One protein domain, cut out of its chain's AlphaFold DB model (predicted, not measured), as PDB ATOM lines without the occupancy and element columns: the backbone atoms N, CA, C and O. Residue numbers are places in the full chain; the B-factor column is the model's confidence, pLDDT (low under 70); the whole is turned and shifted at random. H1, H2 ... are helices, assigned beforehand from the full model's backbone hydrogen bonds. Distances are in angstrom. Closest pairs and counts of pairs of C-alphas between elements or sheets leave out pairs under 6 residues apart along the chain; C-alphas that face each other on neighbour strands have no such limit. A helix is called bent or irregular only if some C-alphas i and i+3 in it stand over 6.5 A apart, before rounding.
ATOM      1  N   GLN A 227      95.600 189.900  91.557       86.06
ATOM      2  CA  GLN A 227      96.111 190.676  92.688       86.06
ATOM      3  C   GLN A 227      95.086 191.674  93.253       86.06
ATOM      4  O   GLN A 227      95.025 191.865  94.462       86.06
ATOM      5  N   GLU A 228      94.266 192.302  92.411       87.81
ATOM      6  CA  GLU A 228      93.190 193.197  92.860       87.81
ATOM      7  C   GLU A 228      92.081 192.414  93.570       87.81
ATOM      8  O   GLU A 228      91.525 192.892  94.557       87.81
ATOM      9  N   ILE A 229      91.784 191.198  93.098       88.06
ATOM     10  CA  ILE A 229      90.824 190.298  93.748       88.06
ATOM     11  C   ILE A 229      91.340 189.880  95.128       88.06
ATOM     12  O   ILE A 229      90.589 189.962  96.098       88.06
ATOM     13  N   ALA A 230      92.615 189.498  95.234       90.00
ATOM     14  CA  ALA A 230      93.234 189.139  96.508       90.00
ATOM     15  C   ALA A 230      93.184 190.299  97.520       90.00
ATOM     16  O   ALA A 230      92.746 190.100  98.648       90.00
ATOM     17  N   LEU A 231      93.535 191.523  97.099       91.25
ATOM     18  CA  LEU A 231      93.448 192.716  97.954       91.25
ATOM     19  C   LEU A 231      92.009 193.023  98.391       91.25
ATOM     20  O   LEU A 231      91.769 193.438  99.523       91.25
ATOM     21  N   LEU A 232      91.031 192.820  97.506       91.06
ATOM     22  CA  LEU A 232      89.622 193.000  97.842       91.06
ATOM     23  C   LEU A 232      89.159 191.978  98.887       91.06
ATOM     24  O   LEU A 232      88.472 192.346  99.840       91.06
ATOM     25  N   VAL A 233      89.539 190.711  98.718       92.88
ATOM     26  CA  VAL A 233      89.223 189.638  99.666       92.88
ATOM     27  C   VAL A 233      89.883 189.894 101.017       92.88
ATOM     28  O   VAL A 233      89.213 189.773 102.039       92.88
ATOM     29  N   GLU A 234      91.148 190.311 101.028       93.62
ATOM     30  CA  GLU A 234      91.880 190.672 102.244       93.62
ATOM     31  C   GLU A 234      91.197 191.828 102.991       93.62
ATOM     32  O   GLU A 234      90.948 191.725 104.192       93.62
ATOM     33  N   ASN A 235      90.790 192.886 102.281       93.75
ATOM     34  CA  ASN A 235      90.065 194.009 102.880       93.75
ATOM     35  C   ASN A 235      88.728 193.577 103.499       93.75
ATOM     36  O   ASN A 235      88.405 193.987 104.614       93.75
ATOM     37  N   VAL A 236      87.954 192.738 102.800       94.81
ATOM     38  CA  VAL A 236      86.674 192.230 103.319       94.81
ATOM     39  C   VAL A 236      86.893 191.316 104.526       94.81
ATOM     40  O   VAL A 236      86.152 191.403 105.503       94.81
ATOM     41  N   MET A 237      87.911 190.455 104.488       94.81
ATOM     42  CA  MET A 237      88.288 189.602 105.616       94.81
ATOM     43  C   MET A 237      88.628 190.441 106.851       94.81
ATOM     44  O   MET A 237      88.050 190.208 107.910       94.81
ATOM     45  N   ALA A 238      89.480 191.457 106.697       95.12
ATOM     46  CA  ALA A 238      89.854 192.360 107.781       95.12
ATOM     47  C   ALA A 238      88.639 193.111 108.352       95.12
ATOM     48  O   ALA A 238      88.477 193.190 109.569       95.12
ATOM     49  N   GLU A 239      87.742 193.614 107.498       95.44
ATOM     50  CA  GLU A 239      86.516 194.284 107.946       95.44
ATOM     51  C   GLU A 239      85.632 193.350 108.790       95.44
ATOM     52  O   GLU A 239      85.146 193.733 109.855       95.44
ATOM     53  N   LEU A 240      85.438 192.107 108.346       95.38
ATOM     54  CA  LEU A 240      84.603 191.130 109.047       95.38
ATOM     55  C   LEU A 240      85.244 190.614 110.346       95.38
ATOM     56  O   LEU A 240      84.513 190.242 111.271       95.38
ATOM     57  N   GLU A 241      86.577 190.578 110.428       94.88
ATOM     58  CA  GLU A 241      87.315 190.271 111.661       94.88
ATOM     59  C   GLU A 241      87.122 191.376 112.699       94.88
ATOM     60  O   GLU A 241      86.686 191.090 113.816       94.88
ATOM     61  N   VAL A 242      87.318 192.638 112.302       95.69
ATOM     62  CA  VAL A 242      87.085 193.802 113.171       95.69
ATOM     63  C   VAL A 242      85.651 193.806 113.696       95.69
ATOM     64  O   VAL A 242      85.430 193.986 114.887       95.69
ATOM     65  N   VAL A 243      84.664 193.515 112.847       95.00
ATOM     66  CA  VAL A 243      83.252 193.425 113.260       95.00
ATOM     67  C   VAL A 243      83.024 192.355 114.334       95.00
ATOM     68  O   VAL A 243      82.218 192.557 115.248       95.00
ATOM     69  N   ALA A 244      83.704 191.209 114.239       93.81
ATOM     70  CA  ALA A 244      83.592 190.153 115.241       93.81
ATOM     71  C   ALA A 244      84.205 190.576 116.583       93.81
ATOM     72  O   ALA A 244      83.591 190.333 117.627       93.81
ATOM     73  N   GLU A 245      85.373 191.221 116.544       93.50
ATOM     74  CA  GLU A 245      86.087 191.725 117.721       93.50
ATOM     75  C   GLU A 245      85.341 192.873 118.404       93.50
ATOM     76  O   GLU A 245      85.162 192.853 119.621       93.50
ATOM     77  N   GLU A 246      84.830 193.836 117.636       93.88
ATOM     78  CA  GLU A 246      84.031 194.947 118.154       93.88
ATOM     79  C   GLU A 246      82.787 194.452 118.890       93.88
ATOM     80  O   GLU A 246      82.487 194.925 119.984       93.88
ATOM     81  N   ASP A 247      82.064 193.482 118.324       94.31
ATOM     82  CA  ASP A 247      80.898 192.909 118.995       94.31
ATOM     83  C   ASP A 247      81.293 192.147 120.275       94.31
ATOM     84  O   ASP A 247      80.543 192.174 121.252       94.31
ATOM     85  N   ALA A 248      82.449 191.471 120.295       91.69
ATOM     86  CA  ALA A 248      82.951 190.805 121.498       91.69
ATOM     87  C   ALA A 248      83.323 191.821 122.593       91.69
ATOM     88  O   ALA A 248      83.005 191.617 123.766       91.69
ATOM     89  N   GLU A 249      83.929 192.944 122.212       93.69
ATOM     90  CA  GLU A 249      84.290 194.024 123.129       93.69
ATOM     91  C   GLU A 249      83.051 194.782 123.635       93.69
ATOM     92  O   GLU A 249      82.935 195.059 124.830       93.69
ATOM     93  N   LEU A 250      82.063 195.048 122.773       93.50
ATOM     94  CA  LEU A 250      80.772 195.606 123.184       93.50
ATOM     95  C   LEU A 250      80.072 194.692 124.191       93.50
ATOM     96  O   LEU A 250      79.589 195.182 125.211       93.50
ATOM     97  N   ASN A 251      80.078 193.379 123.951       92.75
ATOM     98  CA  ASN A 251      79.526 192.405 124.887       92.75
ATOM     99  C   ASN A 251      80.271 192.408 126.231       92.75
ATOM    100  O   ASN A 251      79.627 192.477 127.276       92.75
ATOM    101  N   ARG A 252      81.610 192.460 126.219       92.56
ATOM    102  CA  ARG A 252      82.430 192.585 127.438       92.56
ATOM    103  C   ARG A 252      82.117 193.857 128.232       92.56
ATOM    104  O   ARG A 252      82.183 193.854 129.458       92.56
ATOM    105  N   GLN A 253      81.755 194.936 127.541       93.88
ATOM    106  CA  GLN A 253      81.316 196.197 128.139       93.88
ATOM    107  C   GLN A 253      79.829 196.202 128.546       93.88
ATOM    108  O   GLN A 253      79.337 197.232 129.010       93.88
ATOM    109  N   GLY A 254      79.092 195.104 128.342       90.88
ATOM    110  CA  GLY A 254      77.652 195.013 128.606       90.88
ATOM    111  C   GLY A 254      76.791 195.860 127.660       90.88
ATOM    112  O   GLY A 254      75.652 196.195 127.985       90.88
ATOM    113  N   LYS A 255      77.328 196.254 126.501       92.19
ATOM    114  CA  LYS A 255      76.631 197.048 125.483       92.19
ATOM    115  C   LYS A 255      76.041 196.142 124.395       92.19
ATOM    116  O   LYS A 255      76.611 195.096 124.088       92.19
ATOM    117  N   PRO A 256      74.931 196.550 123.753       89.69
ATOM    118  CA  PRO A 256      74.361 195.798 122.639       89.69
ATOM    119  C   PRO A 256      75.343 195.655 121.466       89.69
ATOM    120  O   PRO A 256      75.759 196.650 120.871       89.69
ATOM    121  N   ALA A 257      75.657 194.410 121.115       92.00
ATOM    122  CA  ALA A 257      76.510 194.021 119.998       92.00
ATOM    123  C   ALA A 257      75.643 193.713 118.762       92.00
ATOM    124  O   ALA A 257      74.959 192.689 118.705       92.00
ATOM    125  N   ILE A 258      75.593 194.643 117.804       92.62
ATOM    126  CA  ILE A 258      74.732 194.555 116.607       92.62
ATOM    127  C   ILE A 258      75.525 194.616 115.297       92.62
ATOM    128  O   ILE A 258      74.923 194.624 114.221       92.62
ATOM    129  N   ASN A 259      76.856 194.692 115.353       93.50
ATOM    130  CA  ASN A 259      77.677 194.918 114.166       93.50
ATOM    131  C   ASN A 259      77.706 193.670 113.277       93.50
ATOM    132  O   ASN A 259      77.498 193.799 112.067       93.50
ATOM    133  N   LYS A 260      77.803 192.462 113.856       93.81
ATOM    134  CA  LYS A 260      77.676 191.205 113.094       93.81
ATOM    135  C   LYS A 260      76.340 191.108 112.360       93.81
ATOM    136  O   LYS A 260      76.295 190.647 111.225       93.81
ATOM    137  N   LEU A 261      75.252 191.578 112.975       93.62
ATOM    138  CA  LEU A 261      73.925 191.583 112.349       93.62
ATOM    139  C   LEU A 261      73.852 192.542 111.160       93.62
ATOM    140  O   LEU A 261      73.301 192.183 110.124       93.62
ATOM    141  N   LYS A 262      74.436 193.738 111.282       94.19
ATOM    142  CA  LYS A 262      74.472 194.723 110.189       94.19
ATOM    143  C   LYS A 262      75.296 194.245 108.998       94.19
ATOM    144  O   LYS A 262      74.938 194.531 107.862       94.19
ATOM    145  N   LYS A 263      76.391 193.528 109.253       94.56
ATOM    146  CA  LYS A 263      77.316 193.041 108.217       94.56
ATOM    147  C   LYS A 263      76.998 191.621 107.743       94.56
ATOM    148  O   LYS A 263      77.717 191.083 106.908       94.56
ATOM    149  N   LEU A 264      75.899 191.028 108.214       94.12
ATOM    150  CA  LEU A 264      75.477 189.685 107.818       94.12
ATOM    151  C   LEU A 264      75.099 189.599 106.333       94.12
ATOM    152  O   LEU A 264      75.387 188.595 105.680       94.12
ATOM    153  N   SER A 265      74.475 190.652 105.794       93.69
ATOM    154  CA  SER A 265      74.152 190.756 104.366       93.69
ATOM    155  C   SER A 265      75.421 190.751 103.519       93.69
ATOM    156  O   SER A 265      75.535 189.933 102.611       93.69
ATOM    157  N   LEU A 266      76.400 191.583 103.888       93.19
ATOM    158  CA  LEU A 266      77.710 191.634 103.244       93.19
ATOM    159  C   LEU A 266      78.411 190.271 103.302       93.19
ATOM    160  O   LEU A 266      78.840 189.761 102.274       93.19
ATOM    161  N   LEU A 267      78.477 189.651 104.485       93.75
ATOM    162  CA  LEU A 267      79.075 188.324 104.658       93.75
ATOM    163  C   LEU A 267      78.445 187.301 103.703       93.75
ATOM    164  O   LEU A 267      79.154 186.571 103.015       93.75
ATOM    165  N   THR A 268      77.114 187.255 103.654       93.50
ATOM    166  CA  THR A 268      76.380 186.276 102.842       93.50
ATOM    167  C   THR A 268      76.584 186.527 101.353       93.50
ATOM    168  O   THR A 268      76.894 185.596 100.614       93.50
ATOM    169  N   GLU A 269      76.466 187.780 100.909       93.00
ATOM    170  CA  GLU A 269      76.623 188.143  99.502       93.00
ATOM    171  C   GLU A 269      78.027 187.800  99.001       93.00
ATOM    172  O   GLU A 269      78.190 187.139  97.975       93.00
ATOM    173  N   VAL A 270      79.054 188.193  99.749       92.94
ATOM    174  CA  VAL A 270      80.440 188.033  99.313       92.94
ATOM    175  C   VAL A 270      80.877 186.574  99.332       92.94
ATOM    176  O   VAL A 270      81.563 186.125  98.416       92.94
ATOM    177  N   LEU A 271      80.440 185.802 100.329       90.62
ATOM    178  CA  LEU A 271      80.773 184.381 100.429       90.62
ATOM    179  C   LEU A 271      79.928 183.501  99.488       90.62
ATOM    180  O   LEU A 271      80.353 182.400  99.128       90.62
ATOM    181  N   SER A 272      78.776 183.983  99.012       91.75
ATOM    182  CA  SER A 272      77.982 183.280  97.990       91.75
ATOM    183  C   SER A 272      78.655 183.252  96.608       91.75
ATOM    184  O   SER A 272      78.396 182.350  95.807       91.75
ATOM    185  N   LYS A 273      79.571 184.194  96.345       90.88
ATOM    186  CA  LYS A 273      80.288 184.356  95.073       90.88
ATOM    187  C   LYS A 273      81.312 183.235  94.864       90.88
ATOM    188  O   LYS A 273      82.439 183.306  95.354       90.88
ATOM    189  N   LYS A 274      80.937 182.201  94.097       88.69
ATOM    190  CA  LYS A 274      81.758 181.005  93.785       88.69
ATOM    191  C   LYS A 274      83.169 181.319  93.279       88.69
ATOM    192  O   LYS A 274      84.118 180.639  93.654       88.69
ATOM    193  N   GLN A 275      83.304 182.351  92.455       87.31
ATOM    194  CA  GLN A 275      84.564 182.860  91.916       87.31
ATOM    195  C   GLN A 275      85.516 183.396  92.999       87.31
ATOM    196  O   GLN A 275      86.726 183.317  92.825       87.31
ATOM    197  N   LEU A 276      84.989 183.884  94.129       89.06
ATOM    198  CA  LEU A 276      85.789 184.383  95.255       89.06
ATOM    199  C   LEU A 276      86.027 183.323  96.341       89.06
ATOM    200  O   LEU A 276      86.942 183.467  97.146       89.06
ATOM    201  N   GLN A 277      85.228 182.251  96.385       88.25
ATOM    202  CA  GLN A 277      85.269 181.260  97.472       88.25
ATOM    203  C   GLN A 277      86.645 180.615  97.667       88.25
ATOM    204  O   GLN A 277      87.033 180.351  98.805       88.25
ATOM    205  N   GLN A 278      87.378 180.353  96.580       86.12
ATOM    206  CA  GLN A 278      88.725 179.788  96.671       86.12
ATOM    207  C   GLN A 278      89.691 180.771  97.341       86.12
ATOM    208  O   GLN A 278      90.365 180.382  98.290       86.12
ATOM    209  N   GLU A 279      89.665 182.038  96.932       89.81
ATOM    210  CA  GLU A 279      90.482 183.098  97.526       89.81
ATOM    211  C   GLU A 279      90.142 183.266  99.019       89.81
ATOM    212  O   GLU A 279      91.020 183.202  99.872       89.81
ATOM    213  N   PHE A 280      88.855 183.327  99.384       90.06
ATOM    214  CA  PHE A 280      88.432 183.367 100.795       90.06
ATOM    215  C   PHE A 280      88.950 182.180 101.618       90.06
ATOM    216  O   PHE A 280      89.297 182.325 102.794       90.06
ATOM    217  N   LEU A 281      88.995 180.985 101.025       86.06
ATOM    218  CA  LEU A 281      89.524 179.798 101.694       86.06
ATOM    219  C   LEU A 281      91.028 179.907 101.934       86.06
ATOM    220  O   LEU A 281      91.477 179.540 103.024       86.06
ATOM    221  N   ASP A 282      91.767 180.448 100.969       85.44
ATOM    222  CA  ASP A 282      93.213 180.649 101.061       85.44
ATOM    223  C   ASP A 282      93.571 181.726 102.102       85.44
ATOM    224  O   ASP A 282      94.503 181.533 102.888       85.44
ATOM    225  N   HIS A 283      92.742 182.769 102.235       87.88
ATOM    226  CA  HIS A 283      92.837 183.795 103.291       87.88
ATOM    227  C   HIS A 283      92.255 183.367 104.647       87.88
ATOM    228  O   HIS A 283      92.270 184.121 105.616       87.88
ATOM    229  N   GLY A 284      91.769 182.132 104.778       86.00
ATOM    230  CA  GLY A 284      91.400 181.581 106.080       86.00
ATOM    231  C   GLY A 284      90.013 181.971 106.596       86.00
ATOM    232  O   GLY A 284      89.797 181.905 107.809       86.00
ATOM    233  N   VAL A 285      89.044 182.235 105.711       88.94
ATOM    234  CA  VAL A 285      87.628 182.523 106.044       88.94
ATOM    235  C   VAL A 285      87.013 181.557 107.059       88.94
ATOM    236  O   VAL A 285      86.205 181.936 107.897       88.94
ATOM    237  N   LEU A 286      87.430 180.289 107.065       86.31
ATOM    238  CA  LEU A 286      86.929 179.300 108.024       86.31
ATOM    239  C   LEU A 286      87.298 179.633 109.482       86.31
ATOM    240  O   LEU A 286      86.666 179.131 110.407       86.31
ATOM    241  N   THR A 287      88.373 180.388 109.706       87.25
ATOM    242  CA  THR A 287      88.751 180.890 111.035       87.25
ATOM    243  C   THR A 287      87.855 182.059 111.429       87.25
ATOM    244  O   THR A 287      87.297 182.038 112.520       87.25
ATOM    245  N   LEU A 288      87.623 182.999 110.514       91.31
ATOM    246  CA  LEU A 288      86.668 184.090 110.698       91.31
ATOM    247  C   LEU A 288      85.265 183.559 111.042       91.31
ATOM    248  O   LEU A 288      84.695 183.925 112.067       91.31
ATOM    249  N   LEU A 289      84.737 182.620 110.250       90.88
ATOM    250  CA  LEU A 289      83.419 182.019 110.487       90.88
ATOM    251  C   LEU A 289      83.355 181.239 111.809       90.88
ATOM    252  O   LEU A 289      82.309 181.218 112.454       90.88
ATOM    253  N   LYS A 290      84.470 180.632 112.248       88.31
ATOM    254  CA  LYS A 290      84.558 180.047 113.596       88.31
ATOM    255  C   LYS A 290      84.360 181.134 114.652       88.31
ATOM    256  O   LYS A 290      83.563 180.922 115.555       88.31
ATOM    257  N   ASN A 291      85.059 182.260 114.542       90.19
ATOM    258  CA  ASN A 291      84.989 183.344 115.525       90.19
ATOM    259  C   ASN A 291      83.594 183.995 115.559       90.19
ATOM    260  O   ASN A 291      83.115 184.383 116.616       90.19
ATOM    261  N   TRP A 292      82.890 184.042 114.424       92.88
ATOM    262  CA  TRP A 292      81.493 184.498 114.354       92.88
ATOM    263  C   TRP A 292      80.496 183.561 115.063       92.88
ATOM    264  O   TRP A 292      79.423 183.999 115.492       92.88
ATOM    265  N   LEU A 293      80.838 182.276 115.174       90.69
ATOM    266  CA  LEU A 293      80.048 181.247 115.855       90.69
ATOM    267  C   LEU A 293      80.494 180.985 117.297       90.69
ATOM    268  O   LEU A 293      79.799 180.279 118.025       90.69
ATOM    269  N   GLU A 294      81.656 181.484 117.703       88.12
ATOM    270  CA  GLU A 294      82.180 181.265 119.045       88.12
ATOM    271  C   GLU A 294      81.246 181.915 120.079       88.12
ATOM    272  O   GLU A 294      80.741 183.017 119.826       88.12
ATOM    273  N   PRO A 295      80.961 181.240 121.212       85.62
ATOM    274  CA  PRO A 295      80.205 181.851 122.296       85.62
ATOM    275  C   PRO A 295      80.840 183.180 122.701       85.62
ATOM    276  O   PRO A 295      82.066 183.325 122.700       85.62
ATOM    277  N   LEU A 296      79.996 184.155 123.017       84.94
ATOM    278  CA  LEU A 296      80.436 185.473 123.440       84.94
ATOM    279  C   LEU A 296      81.153 185.374 124.803       84.94
ATOM    280  O   LEU A 296      81.024 184.364 125.500       84.94
ATOM    281  N   PRO A 297      81.930 186.398 125.207       82.75
ATOM    282  CA  PRO A 297      82.636 186.399 126.492       82.75
ATOM    283  C   PRO A 297      81.740 186.169 127.719       82.75
ATOM    284  O   PRO A 297      82.223 185.695 128.744       82.75
ATOM    285  N   ASP A 298      80.449 186.483 127.615       83.19
ATOM    286  CA  ASP A 298      79.420 186.215 128.626       83.19
ATOM    287  C   ASP A 298      78.896 184.761 128.633       83.19
ATOM    288  O   ASP A 298      78.054 184.410 129.456       83.19
ATOM    289  N   GLY A 299      79.388 183.908 127.729       82.44
ATOM    290  CA  GLY A 299      78.954 182.524 127.537       82.44
ATOM    291  C   GLY A 299      77.709 182.370 126.659       82.44
ATOM    292  O   GLY A 299      77.346 181.240 126.329       82.44
ATOM    293  N   SER A 300      77.071 183.469 126.245       84.75
ATOM    294  CA  SER A 300      75.885 183.429 125.392       84.75
ATOM    295  C   SER A 300      76.234 183.042 123.954       84.75
ATOM    296  O   SER A 300      77.320 183.315 123.436       84.75
ATOM    297  N   LEU A 301      75.297 182.381 123.275       86.75
ATOM    298  CA  LEU A 301      75.460 182.045 121.865       86.75
ATOM    299  C   LEU A 301      75.280 183.282 120.991       86.75
ATOM    300  O   LEU A 301      74.471 184.166 121.281       86.75
ATOM    301  N   SER A 302      75.986 183.312 119.861       88.94
ATOM    302  CA  SER A 302      75.762 184.352 118.865       88.94
ATOM    303  C   SER A 302      74.314 184.332 118.355       88.94
ATOM    304  O   SER A 302      73.592 183.330 118.443       88.94
ATOM    305  N   ASN A 303      73.857 185.476 117.841       91.81
ATOM    306  CA  ASN A 303      72.472 185.640 117.416       91.81
ATOM    307  C   ASN A 303      72.044 184.526 116.440       91.81
ATOM    308  O   ASN A 303      72.780 184.164 115.525       91.81
ATOM    309  N   ILE A 304      70.825 184.014 116.614       92.00
ATOM    310  CA  ILE A 304      70.249 182.928 115.810       92.00
ATOM    311  C   ILE A 304      70.351 183.143 114.292       92.00
ATOM    312  O   ILE A 304      70.644 182.196 113.566       92.00
ATOM    313  N   ASN A 305      70.179 184.379 113.812       92.94
ATOM    314  CA  ASN A 305      70.274 184.705 112.389       92.94
ATOM    315  C   ASN A 305      71.718 184.595 111.893       92.94
ATOM    316  O   ASN A 305      71.958 184.084 110.802       92.94
ATOM    317  N   VAL A 306      72.678 185.021 112.720       93.44
ATOM    318  CA  VAL A 306      74.109 184.859 112.435       93.44
ATOM    319  C   VAL A 306      74.456 183.374 112.377       93.44
ATOM    320  O   VAL A 306      75.066 182.931 111.408       93.44
ATOM    321  N   ARG A 307      74.006 182.590 113.364       93.00
ATOM    322  CA  ARG A 307      74.228 181.136 113.403       93.00
ATOM    323  C   ARG A 307      73.670 180.439 112.165       93.00
ATOM    324  O   ARG A 307      74.397 179.699 111.509       93.00
ATOM    325  N   ALA A 308      72.414 180.714 111.815       93.50
ATOM    326  CA  ALA A 308      71.756 180.121 110.653       93.50
ATOM    327  C   ALA A 308      72.481 180.461 109.340       93.50
ATOM    328  O   ALA A 308      72.786 179.564 108.553       93.50
ATOM    329  N   ALA A 309      72.816 181.736 109.126       93.38
ATOM    330  CA  ALA A 309      73.510 182.180 107.921       93.38
ATOM    331  C   ALA A 309      74.912 181.565 107.806       93.38
ATOM    332  O   ALA A 309      75.256 181.020 106.759       93.38
ATOM    333  N   VAL A 310      75.706 181.575 108.884       92.75
ATOM    334  CA  VAL A 310      77.057 180.995 108.862       92.75
ATOM    335  C   VAL A 310      77.007 179.484 108.625       92.75
ATOM    336  O   VAL A 310      77.787 178.975 107.823       92.75
ATOM    337  N   LEU A 311      76.085 178.755 109.264       91.69
ATOM    338  CA  LEU A 311      75.920 177.317 109.021       91.69
ATOM    339  C   LEU A 311      75.518 177.024 107.567       91.69
ATOM    340  O   LEU A 311      76.050 176.082 106.980       91.69
ATOM    341  N   SER A 312      74.648 177.843 106.969       92.50
ATOM    342  CA  SER A 312      74.293 177.722 105.549       92.50
ATOM    343  C   SER A 312      75.507 177.943 104.645       92.50
ATOM    344  O   SER A 312      75.824 177.089 103.820       92.50
ATOM    345  N   ILE A 313      76.255 179.029 104.862       90.94
ATOM    346  CA  ILE A 313      77.469 179.347 104.093       90.94
ATOM    347  C   ILE A 313      78.477 178.194 104.176       90.94
ATOM    348  O   ILE A 313      79.022 177.755 103.165       90.94
ATOM    349  N   LEU A 314      78.708 177.654 105.374       88.75
ATOM    350  CA  LEU A 314      79.617 176.526 105.579       88.75
ATOM    351  C   LEU A 314      79.162 175.251 104.860       88.75
ATOM    352  O   LEU A 314      80.005 174.442 104.459       88.75
ATOM    353  N   ASN A 315      77.853 175.049 104.706       88.44
ATOM    354  CA  ASN A 315      77.310 173.908 103.979       88.44
ATOM    355  C   ASN A 315      77.555 174.029 102.472       88.44
ATOM    356  O   ASN A 315      77.942 173.039 101.836       88.44
ATOM    357  N   ASP A 316      77.397 175.239 101.942       86.56
ATOM    358  CA  ASP A 316      77.506 175.539 100.515       86.56
ATOM    359  C   ASP A 316      78.964 175.637 100.046       86.56
ATOM    360  O   ASP A 316      79.269 175.368  98.881       86.56
ATOM    361  N   PHE A 317      79.894 175.953 100.955       82.56
ATOM    362  CA  PHE A 317      81.307 176.101 100.627       82.56
ATOM    363  C   PHE A 317      81.938 174.799 100.092       82.56
ATOM    364  O   PHE A 317      81.918 173.754 100.764       82.56
ATOM    365  N   PRO A 318      82.602 174.838  98.919       73.81
ATOM    366  CA  PRO A 318      83.312 173.698  98.362       73.81
ATOM    367  C   PRO A 318      84.662 173.533  99.069       73.81
ATOM    368  O   PRO A 318      85.723 173.821  98.523       73.81
ATOM    369  N   ILE A 319      84.653 173.008 100.298       68.88
ATOM    370  CA  ILE A 319      85.866 172.832 101.124       68.88
ATOM    371  C   ILE A 319      86.834 171.787 100.528       68.88
ATOM    372  O   ILE A 319      87.914 171.570 101.059       68.88
ATOM    373  N   GLY A 320      86.504 171.158  99.392       59.53
ATOM    374  CA  GLY A 320      87.494 170.465  98.567       59.53
ATOM    375  C   GLY A 320      88.243 169.351  99.300       59.53
ATOM    376  O   GLY A 320      89.431 169.156  99.065       59.53
ATOM    377  N   LEU A 321      87.561 168.594 100.171       61.16
ATOM    378  CA  LEU A 321      88.157 167.537 101.013       61.16
ATOM    379  C   LEU A 321      88.784 166.369 100.229       61.16
ATOM    380  O   LEU A 321      89.380 165.476 100.828       61.16
ATOM    381  N   LYS A 322      88.639 166.371  98.898       57.53
ATOM    382  CA  LYS A 322      89.315 165.453  97.975       57.53
ATOM    383  C   LYS A 322      90.799 165.792  97.803       57.53
ATOM    384  O   LYS A 322      91.575 164.897  97.494       57.53
ATOM    385  N   GLN A 323      91.199 167.050  98.006       61.66
ATOM    386  CA  GLN A 323      92.602 167.444  97.918       61.66
ATOM    387  C   GLN A 323      93.326 167.184  99.252       61.66
ATOM    388  O   GLN A 323      92.826 167.591 100.309       61.66
ATOM    389  N   PRO A 324      94.499 166.521  99.234       59.56
ATOM    390  CA  PRO A 324      95.231 166.154 100.446       59.56
ATOM    391  C   PRO A 324      95.655 167.379 101.267       59.56
ATOM    392  O   PRO A 324      95.481 167.372 102.487       59.56
ATOM    393  N   ASP A 325      96.083 168.458 100.611       64.44
ATOM    394  CA  ASP A 325      96.530 169.689 101.275       64.44
ATOM    395  C   ASP A 325      95.390 170.357 102.051       64.44
ATOM    396  O   ASP A 325      95.540 170.775 103.199       64.44
ATOM    397  N   ARG A 326      94.194 170.366 101.459       65.00
ATOM    398  CA  ARG A 326      92.969 170.916 102.053       65.00
ATOM    399  C   ARG A 326      92.499 170.074 103.245       65.00
ATOM    400  O   ARG A 326      92.117 170.610 104.288       65.00
ATOM    401  N   LYS A 327      92.599 168.743 103.134       64.88
ATOM    402  CA  LYS A 327      92.367 167.800 104.243       64.88
ATOM    403  C   LYS A 327      93.365 168.025 105.380       64.88
ATOM    404  O   LYS A 327      92.977 167.963 106.546       64.88
ATOM    405  N   GLU A 328      94.627 168.309 105.077       66.12
ATOM    406  CA  GLU A 328      95.643 168.600 106.087       66.12
ATOM    407  C   GLU A 328      95.438 169.969 106.747       66.12
ATOM    408  O   GLU A 328      95.542 170.068 107.968       66.12
ATOM    409  N   GLN A 329      95.045 171.002 105.996       65.00
ATOM    410  CA  GLN A 329      94.649 172.299 106.554       65.00
ATOM    411  C   GLN A 329      93.453 172.166 107.501       65.00
ATOM    412  O   GLN A 329      93.458 172.751 108.585       65.00
ATOM    413  N   LEU A 330      92.452 171.356 107.145       65.56
ATOM    414  CA  LEU A 330      91.321 171.083 108.029       65.56
ATOM    415  C   LEU A 330      91.714 170.189 109.218       65.56
ATOM    416  O   LEU A 330      91.150 170.326 110.294       65.56
ATOM    417  N   LYS A 331      92.726 169.326 109.103       66.81
ATOM    418  CA  LYS A 331      93.279 168.617 110.271       66.81
ATOM    419  C   LYS A 331      94.041 169.563 111.208       66.81
ATOM    420  O   LYS A 331      93.777 169.561 112.406       66.81
ATOM    421  N   LYS A 332      94.937 170.397 110.669       64.81
ATOM    422  CA  LYS A 332      95.779 171.340 111.429       64.81
ATOM    423  C   LYS A 332      94.968 172.479 112.047       64.81
ATOM    424  O   LYS A 332      95.169 172.809 113.208       64.81
ATOM    425  N   ARG A 333      94.045 173.076 111.286       60.81
ATOM    426  CA  ARG A 333      93.238 174.238 111.709       60.81
ATOM    427  C   ARG A 333      91.785 173.898 112.053       60.81
ATOM    428  O   ARG A 333      91.115 174.708 112.682       60.81
ATOM    429  N   GLY A 334      91.263 172.750 111.625       54.34
ATOM    430  CA  GLY A 334      89.834 172.410 111.692       54.34
ATOM    431  C   GLY A 334      89.417 171.461 112.816       54.34
ATOM    432  O   GLY A 334      88.218 171.336 113.047       54.34
ATOM    433  N   LEU A 335      90.343 170.890 113.601       50.22
ATOM    434  CA  LEU A 335      89.967 170.195 114.844       50.22
ATOM    435  C   LEU A 335      89.298 171.141 115.858       50.22
ATOM    436  O   LEU A 335      88.417 170.712 116.593       50.22
ATOM    437  N   GLY A 336      89.660 172.429 115.867       54.12
ATOM    438  CA  GLY A 336      88.963 173.458 116.649       54.12
ATOM    439  C   GLY A 336      87.663 173.945 115.996       54.12
ATOM    440  O   GLY A 336      86.686 174.207 116.687       54.12
ATOM    441  N   LYS A 337      87.614 174.008 114.659       66.44
ATOM    442  CA  LYS A 337      86.446 174.503 113.900       66.44
ATOM    443  C   LYS A 337      85.289 173.503 113.922       66.44
ATOM    444  O   LYS A 337      84.150 173.878 114.170       66.44
ATOM    445  N   GLY A 338      85.599 172.215 113.769       68.88
ATOM    446  CA  GLY A 338      84.631 171.134 113.924       68.88
ATOM    447  C   GLY A 338      84.082 171.019 115.348       68.88
ATOM    448  O   GLY A 338      82.945 170.598 115.506       68.88
ATOM    449  N   ARG A 339      84.834 171.435 116.381       75.62
ATOM    450  CA  ARG A 339      84.336 171.448 117.770       75.62
ATOM    451  C   ARG A 339      83.214 172.454 117.974       75.62
ATOM    452  O   ARG A 339      82.234 172.099 118.612       75.62
ATOM    453  N   VAL A 340      83.329 173.656 117.408       81.94
ATOM    454  CA  VAL A 340      82.270 174.675 117.498       81.94
ATOM    455  C   VAL A 340      80.996 174.173 116.812       81.94
ATOM    456  O   VAL A 340      79.925 174.183 117.406       81.94
ATOM    457  N   ILE A 341      81.110 173.604 115.609       84.12
ATOM    458  CA  ILE A 341      79.948 173.043 114.896       84.12
ATOM    459  C   ILE A 341      79.382 171.814 115.630       84.12
ATOM    460  O   ILE A 341      78.169 171.640 115.722       84.12
ATOM    461  N   MET A 342      80.241 170.972 116.211       85.25
ATOM    462  CA  MET A 342      79.821 169.830 117.032       85.25
ATOM    463  C   MET A 342      79.129 170.260 118.330       85.25
ATOM    464  O   MET A 342      78.249 169.554 118.811       85.25
ATOM    465  N   PHE A 343      79.515 171.399 118.898       87.12
ATOM    466  CA  PHE A 343      78.816 171.995 120.027       87.12
ATOM    467  C   PHE A 343      77.395 172.399 119.610       87.12
ATOM    468  O   PHE A 343      76.437 171.951 120.236       87.12
ATOM    469  N   PHE A 344      77.230 173.109 118.488       86.00
ATOM    470  CA  PHE A 344      75.899 173.467 117.976       86.00
ATOM    471  C   PHE A 344      75.044 172.255 117.596       86.00
ATOM    472  O   PHE A 344      73.831 172.285 117.767       86.00
ATOM    473  N   SER A 345      75.650 171.155 117.142       86.69
ATOM    474  CA  SER A 345      74.913 169.931 116.802       86.69
ATOM    475  C   SER A 345      74.326 169.199 118.019       86.69
ATOM    476  O   SER A 345      73.412 168.379 117.860       86.69
ATOM    477  N   LYS A 346      74.841 169.503 119.218       86.50
ATOM    478  CA  LYS A 346      74.426 168.945 120.513       86.50
ATOM    479  C   LYS A 346      73.735 169.953 121.433       86.50
ATOM    480  O   LYS A 346      73.229 169.537 122.464       86.50
ATOM    481  N   SER A 347      73.751 171.241 121.100       85.12
ATOM    482  CA  SER A 347      73.185 172.294 121.941       85.12
ATOM    483  C   SER A 347      71.654 172.277 121.899       85.12
ATOM    484  O   SER A 347      71.038 172.285 120.826       85.12
ATOM    485  N   ASP A 348      71.037 172.290 123.077       83.44
ATOM    486  CA  ASP A 348      69.583 172.370 123.223       83.44
ATOM    487  C   ASP A 348      69.057 173.797 122.975       83.44
ATOM    488  O   ASP A 348      67.930 173.963 122.513       83.44
ATOM    489  N   GLU A 349      69.911 174.814 123.152       84.31
ATOM    490  CA  GLU A 349      69.640 176.242 122.886       84.31
ATOM    491  C   GLU A 349      69.664 176.610 121.387       84.31
ATOM    492  O   GLU A 349      69.500 177.769 120.983       84.31
ATOM    493  N   GLU A 350      69.921 175.630 120.525       89.50
ATOM    494  CA  GLU A 350      69.911 175.784 119.077       89.50
ATOM    495  C   GLU A 350      68.563 175.361 118.474       89.50
ATOM    496  O   GLU A 350      67.828 174.531 119.013       89.50
ATOM    497  N   THR A 351      68.221 175.912 117.311       91.06
ATOM    498  CA  THR A 351      67.029 175.465 116.584       91.06
ATOM    499  C   THR A 351      67.199 174.056 116.025       91.06
ATOM    500  O   THR A 351      68.296 173.621 115.670       91.06
ATOM    501  N   THR A 352      66.089 173.334 115.855       91.12
ATOM    502  CA  THR A 352      66.107 172.000 115.233       91.12
ATOM    503  C   THR A 352      66.689 172.022 113.815       91.12
ATOM    504  O   THR A 352      67.428 171.105 113.455       91.12
ATOM    505  N   ALA A 353      66.411 173.072 113.035       91.94
ATOM    506  CA  ALA A 353      66.954 173.242 111.688       91.94
ATOM    507  C   ALA A 353      68.484 173.414 111.708       91.94
ATOM    508  O   ALA A 353      69.195 172.655 111.046       91.94
ATOM    509  N   ASN A 354      68.999 174.327 112.536       92.06
ATOM    510  CA  ASN A 354      70.440 174.556 112.662       92.06
ATOM    511  C   ASN A 354      71.170 173.340 113.240       92.06
ATOM    512  O   ASN A 354      72.237 172.984 112.746       92.06
ATOM    513  N   ARG A 355      70.587 172.636 114.223       93.19
ATOM    514  CA  ARG A 355      71.144 171.369 114.732       93.19
ATOM    515  C   ARG A 355      71.305 170.334 113.627       93.19
ATOM    516  O   ARG A 355      72.326 169.652 113.582       93.19
ATOM    517  N   LYS A 356      70.300 170.186 112.758       92.38
ATOM    518  CA  LYS A 356      70.351 169.240 111.637       92.38
ATOM    519  C   LYS A 356      71.482 169.606 110.673       92.38
ATOM    520  O   LYS A 356      72.322 168.754 110.399       92.38
ATOM    521  N   LEU A 357      71.562 170.873 110.264       91.25
ATOM    522  CA  LEU A 357      72.642 171.375 109.407       91.25
ATOM    523  C   LEU A 357      74.024 171.182 110.047       91.25
ATOM    524  O   LEU A 357      74.954 170.709 109.400       91.25
ATOM    525  N   ALA A 358      74.163 171.470 111.342       90.38
ATOM    526  CA  ALA A 358      75.408 171.264 112.073       90.38
ATOM    527  C   ALA A 358      75.812 169.779 112.128       90.38
ATOM    528  O   ALA A 358      76.991 169.458 111.968       90.38
ATOM    529  N   LYS A 359      74.858 168.852 112.311       89.94
ATOM    530  CA  LYS A 359      75.119 167.401 112.235       89.94
ATOM    531  C   LYS A 359      75.604 166.991 110.845       89.94
ATOM    532  O   LYS A 359      76.613 166.299 110.741       89.94
ATOM    533  N   GLU A 360      74.931 167.452 109.794       88.94
ATOM    534  CA  GLU A 360      75.304 167.171 108.403       88.94
ATOM    535  C   GLU A 360      76.701 167.708 108.063       88.94
ATOM    536  O   GLU A 360      77.506 167.001 107.454       88.94
ATOM    537  N   LEU A 361      77.037 168.916 108.523       87.75
ATOM    538  CA  LEU A 361      78.366 169.513 108.377       87.75
ATOM    539  C   LEU A 361      79.456 168.702 109.080       87.75
ATOM    540  O   LEU A 361      80.492 168.403 108.479       87.75
ATOM    541  N   VAL A 362      79.225 168.315 110.340       85.75
ATOM    542  CA  VAL A 362      80.159 167.470 111.100       85.75
ATOM    543  C   VAL A 362      80.398 166.154 110.366       85.75
ATOM    544  O   VAL A 362      81.546 165.728 110.227       85.75
ATOM    545  N   ASP A 363      79.349 165.530 109.842       83.69
ATOM    546  CA  ASP A 363      79.452 164.308 109.051       83.69
ATOM    547  C   ASP A 363      80.246 164.530 107.759       83.69
ATOM    548  O   ASP A 363      81.230 163.829 107.509       83.69
ATOM    549  N   LYS A 364      79.875 165.538 106.964       81.88
ATOM    550  CA  LYS A 364      80.519 165.886 105.688       81.88
ATOM    551  C   LYS A 364      82.018 166.127 105.860       81.88
ATOM    552  O   LYS A 364      82.809 165.703 105.018       81.88
ATOM    553  N   TRP A 365      82.418 166.785 106.945       79.75
ATOM    554  CA  TRP A 365      83.811 167.170 107.174       79.75
ATOM    555  C   TRP A 365      84.629 166.103 107.897       79.75
ATOM    556  O   TRP A 365      85.816 165.939 107.615       79.75
ATOM    557  N   SER A 366      84.016 165.347 108.810       76.94
ATOM    558  CA  SER A 366      84.709 164.288 109.547       76.94
ATOM    559  C   SER A 366      84.951 163.043 108.688       76.94
ATOM    560  O   SER A 366      85.994 162.401 108.830       76.94
ATOM    561  N   ARG A 367      84.050 162.719 107.749       75.00
ATOM    562  CA  ARG A 367      84.138 161.508 106.911       75.00
ATOM    563  C   ARG A 367      85.464 161.388 106.147       75.00
ATOM    564  O   ARG A 367      86.145 160.378 106.344       75.00
ATOM    565  N   PRO A 368      85.924 162.398 105.379       71.50
ATOM    566  CA  PRO A 368      87.205 162.307 104.676       71.50
ATOM    567  C   PRO A 368      88.409 162.315 105.615       71.50
ATOM    568  O   PRO A 368      89.463 161.797 105.259       71.50
ATOM    569  N   ILE A 369      88.285 162.897 106.814       67.88
ATOM    570  CA  ILE A 369      89.363 162.949 107.810       67.88
ATOM    571  C   ILE A 369      89.595 161.566 108.430       67.88
ATOM    572  O   ILE A 369      90.753 161.162 108.561       67.88
ATOM    573  N   PHE A 370      88.512 160.859 108.766       66.06
ATOM    574  CA  PHE A 370      88.526 159.551 109.429       66.06
ATOM    575  C   PHE A 370      88.388 158.358 108.472       66.06
ATOM    576  O   PHE A 370      88.263 157.235 108.946       66.06
ATOM    577  N   ASN A 371      88.391 158.585 107.152       62.56
ATOM    578  CA  ASN A 371      88.130 157.562 106.130       62.56
ATOM    579  C   ASN A 371      86.822 156.780 106.385       62.56
ATOM    580  O   ASN A 371      86.730 155.593 106.088       62.56
ATOM    581  N   LYS A 372      85.801 157.439 106.949       55.19
ATOM    582  CA  LYS A 372      84.480 156.831 107.153       55.19
ATOM    583  C   LYS A 372      83.702 156.959 105.850       55.19
ATOM    584  O   LYS A 372      83.347 158.069 105.449       55.19
ATOM    585  N   SER A 373      83.502 155.841 105.167       43.44
ATOM    586  CA  SER A 373      82.832 155.800 103.869       43.44
ATOM    587  C   SER A 373      81.321 156.035 103.991       43.44
ATOM    588  O   SER A 373      80.711 155.846 105.043       43.44
ATOM    589  N   THR A 374      80.718 156.527 102.909       51.78
ATOM    590  CA  THR A 374      79.268 156.725 102.757       51.78
ATOM    591  C   THR A 374      78.557 155.470 102.255       51.78
ATOM    592  O   THR A 374      77.330 155.469 102.205       51.78
ATOM    593  N   ARG A 375      79.292 154.417 101.866       46.31
ATOM    594  CA  ARG A 375      78.691 153.130 101.506       46.31
ATOM    595  C   ARG A 375      78.132 152.458 102.754       46.31
ATOM    596  O   ARG A 375      78.805 152.361 103.777       46.31
ATOM    597  N   PHE A 376      76.903 151.964 102.638       47.78
ATOM    598  CA  PHE A 376      76.242 151.182 103.683       47.78
ATOM    599  C   PHE A 376      77.085 149.962 104.106       47.78
ATOM    600  O   PHE A 376      77.161 149.632 105.285       47.78
ATOM    601  N   GLU A 377      77.797 149.361 103.151       50.56
ATOM    602  CA  GLU A 377      78.717 148.234 103.356       50.56
ATOM    603  C   GLU A 377      79.886 148.585 104.291       50.56
ATOM    604  O   GLU A 377      80.224 147.822 105.194       50.56
ATOM    605  N   ASP A 378      80.460 149.777 104.139       53.03
ATOM    606  CA  ASP A 378      81.613 150.210 104.929       53.03
ATOM    607  C   ASP A 378      81.219 150.700 106.334       53.03
ATOM    608  O   ASP A 378      82.010 150.604 107.274       53.03
ATOM    609  N   MET A 379      79.988 151.203 106.501       50.78
ATOM    610  CA  MET A 379      79.423 151.548 107.816       50.78
ATOM    611  C   MET A 379      79.285 150.304 108.706       50.78
ATOM    612  O   MET A 379      79.651 150.360 109.881       50.78
ATOM    613  N   LYS A 380      78.834 149.176 108.135       54.06
ATOM    614  CA  LYS A 380      78.726 147.887 108.838       54.06
ATOM    615  C   LYS A 380      80.098 147.371 109.289       54.06
ATOM    616  O   LYS A 380      80.268 146.997 110.445       54.06
ATOM    617  N   ASN A 381      81.103 147.463 108.416       50.41
ATOM    618  CA  ASN A 381      82.465 147.021 108.725       50.41
ATOM    619  C   ASN A 381      83.124 147.840 109.853       50.41
ATOM    620  O   ASN A 381      83.876 147.285 110.653       50.41
ATOM    621  N   PHE A 382      82.836 149.145 109.962       53.09
ATOM    622  CA  PHE A 382      83.371 149.985 111.043       53.09
ATOM    623  C   PHE A 382      82.713 149.697 112.406       53.09
ATOM    624  O   PHE A 382      83.380 149.773 113.442       53.09
ATOM    625  N   GLU A 383      81.416 149.369 112.430       55.78
ATOM    626  CA  GLU A 383      80.742 148.894 113.647       55.78
ATOM    627  C   GLU A 383      81.282 147.534 114.094       55.78
ATOM    628  O   GLU A 383      81.590 147.371 115.280       55.78
ATOM    629  N   ASP A 384      81.500 146.618 113.149       53.81
ATOM    630  CA  ASP A 384      82.109 145.315 113.416       53.81
ATOM    631  C   ASP A 384      83.544 145.475 113.951       53.81
ATOM    632  O   ASP A 384      83.875 144.939 115.009       53.81
ATOM    633  N   GLU A 385      84.393 146.303 113.333       56.62
ATOM    634  CA  GLU A 385      85.769 146.538 113.802       56.62
ATOM    635  C   GLU A 385      85.819 147.176 115.207       56.62
ATOM    636  O   GLU A 385      86.690 146.865 116.030       56.62
ATOM    637  N   ARG A 386      84.846 148.035 115.538       57.81
ATOM    638  CA  ARG A 386      84.698 148.609 116.883       57.81
ATOM    639  C   ARG A 386      84.221 147.578 117.906       57.81
ATOM    640  O   ARG A 386      84.634 147.658 119.065       57.81
ATOM    641  N   ALA A 387      83.379 146.632 117.497       58.91
ATOM    642  CA  ALA A 387      82.956 145.512 118.328       58.91
ATOM    643  C   ALA A 387      84.125 144.554 118.612       58.91
ATOM    644  O   ALA A 387      84.296 144.139 119.757       58.91
ATOM    645  N   TYR A 388      84.999 144.310 117.629       57.12
ATOM    646  CA  TYR A 388      86.209 143.492 117.789       57.12
ATOM    647  C   TYR A 388      87.256 144.099 118.737       57.12
ATOM    648  O   TYR A 388      88.003 143.361 119.377       57.12
ATOM    649  N   ARG A 389      87.321 145.433 118.870       56.81
ATOM    650  CA  ARG A 389      88.260 146.106 119.792       56.81
ATOM    651  C   ARG A 389      87.750 146.265 121.229       56.81
ATOM    652  O   ARG A 389      88.484 146.800 122.062       56.81
ATOM    653  N   ARG A 390      86.524 145.836 121.553       54.34
ATOM    654  CA  ARG A 390      86.045 145.841 122.944       54.34
ATOM    655  C   ARG A 390      86.654 144.652 123.698       54.34
ATOM    656  O   ARG A 390      86.445 143.517 123.277       54.34
TER     657      ARG A 390
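Overview. This is residues 227 to 390 of the 397 residues of the protein "TFIIS N-terminal domain-containing protein" of Erythranthe guttata (UniProt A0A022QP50). Helices stand in two rows packed on each other: H1, H5 and H7b, the second arm of a bent helix, in one, and H2, H3, H6 and H8 in the other, with H4 joining the rows between H3 and H5. Residues 375 to 381 and 383 to 390, mostly H9, stick out at the far end. The printed part has 164 residues with nine named helices, H1 to H9 along the chain, and no named strand: all helix, the packing part aligned at shallow tilts, part crossed. It is compact, with a radius of gyration of the C-alphas of 17.5 A and spans of 54 by 41 by 25 A.

Arrangement. H1, residues 227 to 252, touches H2, residues 259 to 262, with residues 243 to 247 alone; the closest C-alphas, of Val 243 and Asn 259, are 5.8 A apart. H3, residues 264 to 272, and H4, residues 274 to 282, touch only at the corner. H5, residues 285 to 293, forms a hairpin with the hub H6, residues 304 to 316, at 26 degrees; the closest C-alphas, of Leu 293 and Arg 307, are 6.3 A apart. H7, residues 324 to 346, assigned as one helix by its hydrogen bonds, is bent: C-alphas 332 and 335 are 6.8 A apart. H7b, residues 335 to 346, forms a hairpin with H8, residues 352 to 370; the closest C-alphas, of Ser 345 and Arg 355, are 4.5 A apart. H9, residues 376 to 388, touches no helix. O i to N i+4 pairs are within hydrogen-bond range throughout H1, H3, H5, H6, H7a and H9, but 3 of 5 in H4, 7 of 8 in H7b and 13 of 15 in H8; H2 is too short.

Along the chain. H1 runs 37.4 A from C-alpha 227 at (96.111, 190.676, 92.688). H4 is irregular: C-alphas 275 and 278 are 7.0 A apart. H8 spans 26.3 A; H9 ends at C-alpha 388 at (86.209, 143.492, 117.789).

Size, cuts and confidence. The farthest C-alphas, of Glu 228 and Arg 390, are 56.6 A apart. The printed part has no cut and no long link. Residues 319 to 338 and 369 to 390 have pLDDT under 70.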